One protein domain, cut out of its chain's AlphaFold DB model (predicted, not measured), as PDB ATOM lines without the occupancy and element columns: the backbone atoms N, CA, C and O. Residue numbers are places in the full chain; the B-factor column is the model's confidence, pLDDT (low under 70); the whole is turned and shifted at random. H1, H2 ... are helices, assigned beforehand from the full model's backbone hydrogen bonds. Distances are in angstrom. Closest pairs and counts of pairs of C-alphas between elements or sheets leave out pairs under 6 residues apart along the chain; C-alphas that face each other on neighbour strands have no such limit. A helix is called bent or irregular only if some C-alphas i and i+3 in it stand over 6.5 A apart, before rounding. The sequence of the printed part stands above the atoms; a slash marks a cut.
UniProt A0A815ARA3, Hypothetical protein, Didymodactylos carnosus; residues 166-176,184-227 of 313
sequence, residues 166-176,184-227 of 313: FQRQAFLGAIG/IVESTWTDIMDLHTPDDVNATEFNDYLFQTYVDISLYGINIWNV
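AT A GLANCE: This is residues 166 to 176 and 184 to 227 of the 313 residues of the protein "Hypothetical protein" of Didymodactylos carnosus (UniProt A0A815ARA3). Three helices, H1, H2 and H3, stand side by side as a triangular up-and-down bundle, each running against the one before it, and short H4 lies beyond the end where H3 stops. The 55 printed residues have four named helices, H1 to H4 in chain order, and no named strand: all helix, compact, with a radius of gyration of the C-alphas of 10.7 A and spans of 29 by 18 by 16 A.

IN THESE COORDINATES: H1, residues 166 to 176, begins at C-alpha 166 (83.443, 90.051, 80.239) and is 15.2 A long. H2, residues 185 to 196, is 16.1 A long. H3, residues 201 to 215, is 19.8 A long and only just irregular: C-alphas 202 and 205 are 6.8 A apart. H4, residues 222 to 225, ends at C-alpha 225 (86.812, 104.614, 99.611), 5.8 A from its first.

HOW THE PARTS SIT: H1 and H2 touch, closest at the C-alphas of Phe 166 and His 196, 5.2 A, at a shallow tilt of 14 degrees, opposite ways. H2 and H3, a helical hairpin, touch at the C-alphas of Glu 186 and Val 215, 5.6 A. H1 and H3 are close but not clearly touching. Every O i to N i+4 pair is within hydrogen-bond range in H1 and H2, and 9 of 11 in H3; H4 is too short for such a pair.

THE WHOLE: Residues 177 to 183 are not printed; the C-alphas of 176 and 184 are 11.8 A apart. Residues 166 to 169 have pLDDT under 70.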
ATOM      1  N   PHE A 166      84.210  88.822  80.042       51.31
ATOM      2  CA  PHE A 166      83.443  90.051  80.239       51.31
ATOM      3  C   PHE A 166      83.173  90.365  81.720       51.31
ATOM      4  O   PHE A 166      83.468  91.470  82.172       51.31
ATOM      5  N   GLN A 167      82.787  89.366  82.521       62.72
ATOM      6  CA  GLN A 167      82.629  89.515  83.977       62.72
ATOM      7  C   GLN A 167      83.940  89.919  84.671       62.72
ATOM      8  O   GLN A 167      83.939  90.685  85.634       62.72
ATOM      9  N   ARG A 168      85.092  89.463  84.154       65.94
ATOM     10  CA  ARG A 168      86.405  89.879  84.676       65.94
ATOM     11  C   ARG A 168      86.699  91.350  84.406       65.94
ATOM     12  O   ARG A 168      87.314  91.991  85.251       65.94
ATOM     13  N   GLN A 169      86.301  91.875  83.249       69.56
ATOM     14  CA  GLN A 169      86.526  93.282  82.906       69.56
ATOM     15  C   GLN A 169      85.632  94.206  83.732       69.56
ATOM     16  O   GLN A 169      86.147  95.174  84.281       69.56
ATOM     17  N   ALA A 170      84.361  93.848  83.934       70.50
ATOM     18  CA  ALA A 170      83.473  94.580  84.838       70.50
ATOM     19  C   ALA A 170      84.011  94.607  86.279       70.50
ATOM     20  O   ALA A 170      84.072  95.661  86.907       70.50
ATOM     21  N   PHE A 171      84.506  93.469  86.779       76.81
ATOM     22  CA  PHE A 171      85.118  93.392  88.107       76.81
ATOM     23  C   PHE A 171      86.389  94.249  88.233       76.81
ATOM     24  O   PHE A 171      86.571  94.965  89.217       76.81
ATOM     25  N   LEU A 172      87.280  94.204  87.238       74.69
ATOM     26  CA  LEU A 172      88.479  95.047  87.228       74.69
ATOM     27  C   LEU A 172      88.125  96.535  87.109       74.69
ATOM     28  O   LEU A 172      88.766  97.359  87.761       74.69
ATOM     29  N   GLY A 173      87.095  96.865  86.329       77.00
ATOM     30  CA  GLY A 173      86.532  98.207  86.227       77.00
ATOM     31  C   GLY A 173      86.017  98.712  87.574       77.00
ATOM     32  O   GLY A 173      86.398  99.803  87.990       77.00
ATOM     33  N   ALA A 174      85.273  97.880  88.309       79.50
ATOM     34  CA  ALA A 174      84.785  98.198  89.652       79.50
ATOM     35  C   ALA A 174      85.928  98.535  90.628       79.50
ATOM     36  O   ALA A 174      85.842  99.502  91.379       79.50
ATOM     37  N   ILE A 175      87.039  97.787  90.586       82.06
ATOM     38  CA  ILE A 175      88.238  98.100  91.387       82.06
ATOM     39  C   ILE A 175      88.871  99.423  90.932       82.06
ATOM     40  O   ILE A 175      89.340 100.214  91.754       82.06
ATOM     41  N   GLY A 176      88.894  99.664  89.620       83.94
ATOM     42  CA  GLY A 176      89.439 100.873  89.010       83.94
ATOM     43  C   GLY A 176      88.731 102.158  89.441       83.94
ATOM     44  O   GLY A 176      89.384 103.199  89.496       83.94
ATOM     45  N   ILE A 184      83.475 111.583  88.213       87.31
ATOM     46  CA  ILE A 184      83.221 110.736  87.038       87.31
ATOM     47  C   ILE A 184      82.881 109.285  87.392       87.31
ATOM     48  O   ILE A 184      82.501 108.527  86.501       87.31
ATOM     49  N   VAL A 185      82.980 108.897  88.670       88.00
ATOM     50  CA  VAL A 185      82.770 107.515  89.142       88.00
ATOM     51  C   VAL A 185      81.435 106.941  88.678       88.00
ATOM     52  O   VAL A 185      81.413 105.836  88.143       88.00
ATOM     53  N   GLU A 186      80.346 107.691  88.848       90.19
ATOM     54  CA  GLU A 186      79.005 107.248  88.461       90.19
ATOM     55  C   GLU A 186      78.913 106.996  86.954       90.19
ATOM     56  O   GLU A 186      78.599 105.884  86.535       90.19
ATOM     57  N   SER A 187      79.299 107.987  86.142       88.38
ATOM     58  CA  SER A 187      79.287 107.858  84.681       88.38
ATOM     59  C   SER A 187      80.176 106.720  84.178       88.38
ATOM     60  O   SER A 187      79.756 105.937  83.333       88.38
ATOM     61  N   THR A 188      81.383 106.574  84.734       87.94
ATOM     62  CA  THR A 188      82.313 105.510  84.341       87.94
ATOM     63  C   THR A 188      81.779 104.135  84.727       87.94
ATOM     64  O   THR A 188      81.982 103.172  83.992       87.94
ATOM     65  N   TRP A 189      81.086 104.014  85.860       90.06
ATOM     66  CA  TRP A 189      80.465 102.753  86.241       90.06
ATOM     67  C   TRP A 189      79.324 102.364  85.295       90.06
ATOM     68  O   TRP A 189      79.261 101.207  84.878       90.06
ATOM     69  N   THR A 190      78.479 103.318  84.895       89.44
ATOM     70  CA  THR A 190      77.452 103.086  83.869       89.44
ATOM     71  C   THR A 190      78.075 102.614  82.554       89.44
ATOM     72  O   THR A 190      77.653 101.589  82.023       89.44
ATOM     73  N   ASP A 191      79.145 103.268  82.091       87.12
ATOM     74  CA  ASP A 191      79.854 102.870  80.868       87.12
ATOM     75  C   ASP A 191      80.433 101.443  80.969       87.12
ATOM     76  O   ASP A 191      80.335 100.651  80.029       87.12
ATOM     77  N   ILE A 192      81.013 101.081  82.122       85.25
ATOM     78  CA  ILE A 192      81.545  99.734  82.386       85.25
ATOM     79  C   ILE A 192      80.428  98.687  82.322       85.25
ATOM     80  O   ILE A 192      80.625  97.619  81.732       85.25
ATOM     81  N   MET A 193      79.274  98.975  82.925       85.62
ATOM     82  CA  MET A 193      78.126  98.071  82.911       85.62
ATOM     83  C   MET A 193      77.594  97.865  81.493       85.62
ATOM     84  O   MET A 193      77.401  96.717  81.089       85.62
ATOM     85  N   ASP A 194      77.426  98.950  80.738       85.75
ATOM     86  CA  ASP A 194      76.920  98.921  79.364       85.75
ATOM     87  C   ASP A 194      77.879  98.184  78.416       85.75
ATOM     88  O   ASP A 194      77.447  97.451  77.523       85.75
ATOM     89  N   LEU A 195      79.193  98.332  78.618       83.06
ATOM     90  CA  LEU A 195      80.204  97.717  77.758       83.06
ATOM     91  C   LEU A 195      80.435  96.234  78.068       83.06
ATOM     92  O   LEU A 195      80.660  95.431  77.157       83.06
ATOM     93  N   HIS A 196      80.431  95.862  79.349       79.19
ATOM     94  CA  HIS A 196      80.905  94.546  79.778       79.19
ATOM     95  C   HIS A 196      79.809  93.624  80.300       79.19
ATOM     96  O   HIS A 196      79.985  92.409  80.251       79.19
ATOM     97  N   THR A 197      78.686  94.147  80.784       80.25
ATOM     98  CA  THR A 197      77.606  93.332  81.365       80.25
ATOM     99  C   THR A 197      76.197  93.811  80.978       80.25
ATOM    100  O   THR A 197      75.331  93.816  81.852       80.25
ATOM    101  N   PRO A 198      75.915  94.190  79.712       74.31
ATOM    102  CA  PRO A 198      74.632  94.805  79.354       74.31
ATOM    103  C   PRO A 198      73.418  93.887  79.587       74.31
ATOM    104  O   PRO A 198      72.339  94.378  79.890       74.31
ATOM    105  N   ASP A 199      73.598  92.562  79.506       78.06
ATOM    106  CA  ASP A 199      72.518  91.568  79.634       78.06
ATOM    107  C   ASP A 199      72.919  90.350  80.495       78.06
ATOM    108  O   ASP A 199      72.343  89.262  80.387       78.06
ATOM    109  N   ASP A 200      73.957  90.484  81.328       77.88
ATOM    110  CA  ASP A 200      74.448  89.359  82.126       77.88
ATOM    111  C   ASP A 200      73.661  89.211  83.432       77.88
ATOM    112  O   ASP A 200      73.912  89.882  84.438       77.88
ATOM    113  N   VAL A 201      72.723  88.263  83.421       75.56
ATOM    114  CA  VAL A 201      71.892  87.904  84.579       75.56
ATOM    115  C   VAL A 201      72.745  87.498  85.786       75.56
ATOM    116  O   VAL A 201      72.359  87.768  86.920       75.56
ATOM    117  N   ASN A 202      73.921  86.897  85.572       73.12
ATOM    118  CA  ASN A 202      74.799  86.497  86.675       73.12
ATOM    119  C   ASN A 202      75.561  87.688  87.272       73.12
ATOM    120  O   ASN A 202      75.967  87.628  88.426       73.12
ATOM    121  N   ALA A 203      75.757  88.763  86.503       78.00
ATOM    122  CA  ALA A 203      76.404  89.982  86.983       78.00
ATOM    123  C   ALA A 203      75.411  90.977  87.597       78.00
ATOM    124  O   ALA A 203      75.836  91.883  88.305       78.00
ATOM    125  N   THR A 204      74.103  90.802  87.364       80.38
ATOM    126  CA  THR A 204      73.056  91.734  87.819       80.38
ATOM    127  C   THR A 204      73.098  91.940  89.333       80.38
ATOM    128  O   THR A 204      73.168  93.076  89.784       80.38
ATOM    129  N   GLU A 205      73.170  90.861  90.122       81.50
ATOM    130  CA  GLU A 205      73.228  90.957  91.590       81.50
ATOM    131  C   GLU A 205      74.464  91.732  92.076       81.50
ATOM    132  O   GLU A 205      74.375  92.558  92.982       81.50
ATOM    133  N   PHE A 206      75.622  91.508  91.449       83.44
ATOM    134  CA  PHE A 206      76.849  92.231  91.785       83.44
ATOM    135  C   PHE A 206      76.792  93.692  91.358       83.44
ATOM    136  O   PHE A 206      77.221  94.558  92.117       83.44
ATOM    137  N   ASN A 207      76.263  93.963  90.168       85.19
ATOM    138  CA  ASN A 207      76.142  95.312  89.648       85.19
ATOM    139  C   ASN A 207      75.191  96.147  90.510       85.19
ATOM    140  O   ASN A 207      75.551  97.256  90.901       85.19
ATOM    141  N   ASP A 208      74.037  95.583  90.878       84.69
ATOM    142  CA  ASP A 208      73.071  96.209  91.780       84.69
ATOM    143  C   ASP A 208      73.695  96.472  93.153       84.69
ATOM    144  O   ASP A 208      73.590  97.579  93.686       84.69
ATOM    145  N   TYR A 209      74.398  95.480  93.710       84.56
ATOM    146  CA  TYR A 209      75.111  95.634  94.974       84.56
ATOM    147  C   TYR A 209      76.156  96.751  94.906       84.56
ATOM    148  O   TYR A 209      76.193  97.605  95.794       84.56
ATOM    149  N   LEU A 210      77.008  96.769  93.874       84.69
ATOM    150  CA  LEU A 210      78.072  97.762  93.753       84.69
ATOM    151  C   LEU A 210      77.488  99.167  93.582       84.69
ATOM    152  O   LEU A 210      77.923 100.097  94.264       84.69
ATOM    153  N   PHE A 211      76.473  99.298  92.727       86.12
ATOM    154  CA  PHE A 211      75.804 100.563  92.464       86.12
ATOM    155  C   PHE A 211      75.189 101.150  93.741       86.12
ATOM    156  O   PHE A 211      75.486 102.289  94.106       86.12
ATOM    157  N   GLN A 212      74.414 100.340  94.473       84.94
ATOM    158  CA  GLN A 212      73.739 100.754  95.710       84.94
ATOM    159  C   GLN A 212      74.702 100.976  96.878       84.94
ATOM    160  O   GLN A 212      74.444 101.795  97.758       84.94
ATOM    161  N   THR A 213      75.812 100.239  96.928       81.50
ATOM    162  CA  THR A 213      76.728 100.303  98.073       81.50
ATOM    163  C   THR A 213      77.768 101.408  97.914       81.50
ATOM    164  O   THR A 213      78.126 102.026  98.919       81.50
ATOM    165  N   TYR A 214      78.229 101.677  96.685       83.94
ATOM    166  CA  TYR A 214      79.423 102.494  96.440       83.94
ATOM    167  C   TYR A 214      79.263 103.639  95.428       83.94
ATOM    168  O   TYR A 214      80.049 104.577  95.518       83.94
ATOM    169  N   VAL A 215      78.308 103.602  94.487       84.38
ATOM    170  CA  VAL A 215      78.323 104.511  93.318       84.38
ATOM    171  C   VAL A 215      77.328 105.678  93.407       84.38
ATOM    172  O   VAL A 215      77.758 106.814  93.254       84.38
ATOM    173  N   ASP A 216      76.034 105.423  93.641       78.88
ATOM    174  CA  ASP A 216      74.974 106.459  93.613       78.88
ATOM    175  C   ASP A 216      74.654 107.000  95.025       78.88
ATOM    176  O   ASP A 216      75.518 107.592  95.678       78.88
ATOM    177  N   ILE A 217      73.450 106.739  95.567       71.12
ATOM    178  CA  ILE A 217      73.079 106.979  96.972       71.12
ATOM    179  C   ILE A 217      73.711 105.869  97.817       71.12
ATOM    180  O   ILE A 217      73.051 105.051  98.459       71.12
ATOM    181  N   SER A 218      75.033 105.825  97.740       75.50
ATOM    182  CA  SER A 218      75.880 104.803  98.311       75.50
ATOM    183  C   SER A 218      75.733 104.786  99.826       75.50
ATOM    184  O   SER A 218      75.791 105.842 100.468       75.50
ATOM    185  N   LEU A 219      75.646 103.591 100.410       75.44
ATOM    186  CA  LEU A 219      75.810 103.414 101.855       75.44
ATOM    187  C   LEU A 219      77.159 103.986 102.330       75.44
ATOM    188  O   LEU A 219      77.247 104.564 103.414       75.44
ATOM    189  N   TYR A 220      78.191 103.862 101.489       80.44
ATOM    190  CA  TYR A 220      79.512 104.430 101.721       80.44
ATOM    191  C   TYR A 220      79.831 105.483 100.667       80.44
ATOM    192  O   TYR A 220      80.192 105.147  99.540       80.44
ATOM    193  N   GLY A 221      79.746 106.753 101.071       83.31
ATOM    194  CA  GLY A 221      80.078 107.888 100.213       83.31
ATOM    195  C   GLY A 221      81.428 107.719  99.514       83.31
ATOM    196  O   GLY A 221      82.390 107.230 100.111       83.31
ATOM    197  N   ILE A 222      81.502 108.160  98.256       86.00
ATOM    198  CA  ILE A 222      82.690 108.041  97.388       86.00
ATOM    199  C   ILE A 222      83.963 108.527  98.091       86.00
ATOM    200  O   ILE A 222      85.013 107.897  98.010       86.00
ATOM    201  N   ASN A 223      83.858 109.600  98.871       82.62
ATOM    202  CA  ASN A 223      84.951 110.187  99.646       82.62
ATOM    203  C   ASN A 223      85.570 109.263 100.717       82.62
ATOM    204  O   ASN A 223      86.629 109.593 101.246       82.62
ATOM    205  N   ILE A 224      84.920 108.154 101.078       80.88
ATOM    206  CA  ILE A 224      85.412 107.199 102.081       80.88
ATOM    207  C   ILE A 224      86.383 106.191 101.459       80.88
ATOM    208  O   ILE A 224      87.374 105.821 102.089       80.88
ATOM    209  N   TRP A 225      86.097 105.727 100.242       83.88
ATOM    210  CA  TRP A 225      86.812 104.614  99.611       83.88
ATOM    211  C   TRP A 225      87.635 105.031  98.388       83.88
ATOM    212  O   TRP A 225      88.586 104.337  98.026       83.88
ATOM    213  N   ASN A 226      87.304 106.159  97.759       87.75
ATOM    214  CA  ASN A 226      88.071 106.693  96.648       87.75
ATOM    215  C   ASN A 226      89.423 107.230  97.144       87.75
ATOM    216  O   ASN A 226      89.505 107.977  98.120       87.75
ATOM    217  N   VAL A 227      90.502 106.837  96.466       86.94
ATOM    218  CA  VAL A 227      91.880 107.195  96.835       86.94
ATOM    219  C   VAL A 227      92.558 108.082  95.793       86.94
ATOM    220  O   VAL A 227      93.756 108.345  95.918       86.94
TER     221      VAL A 227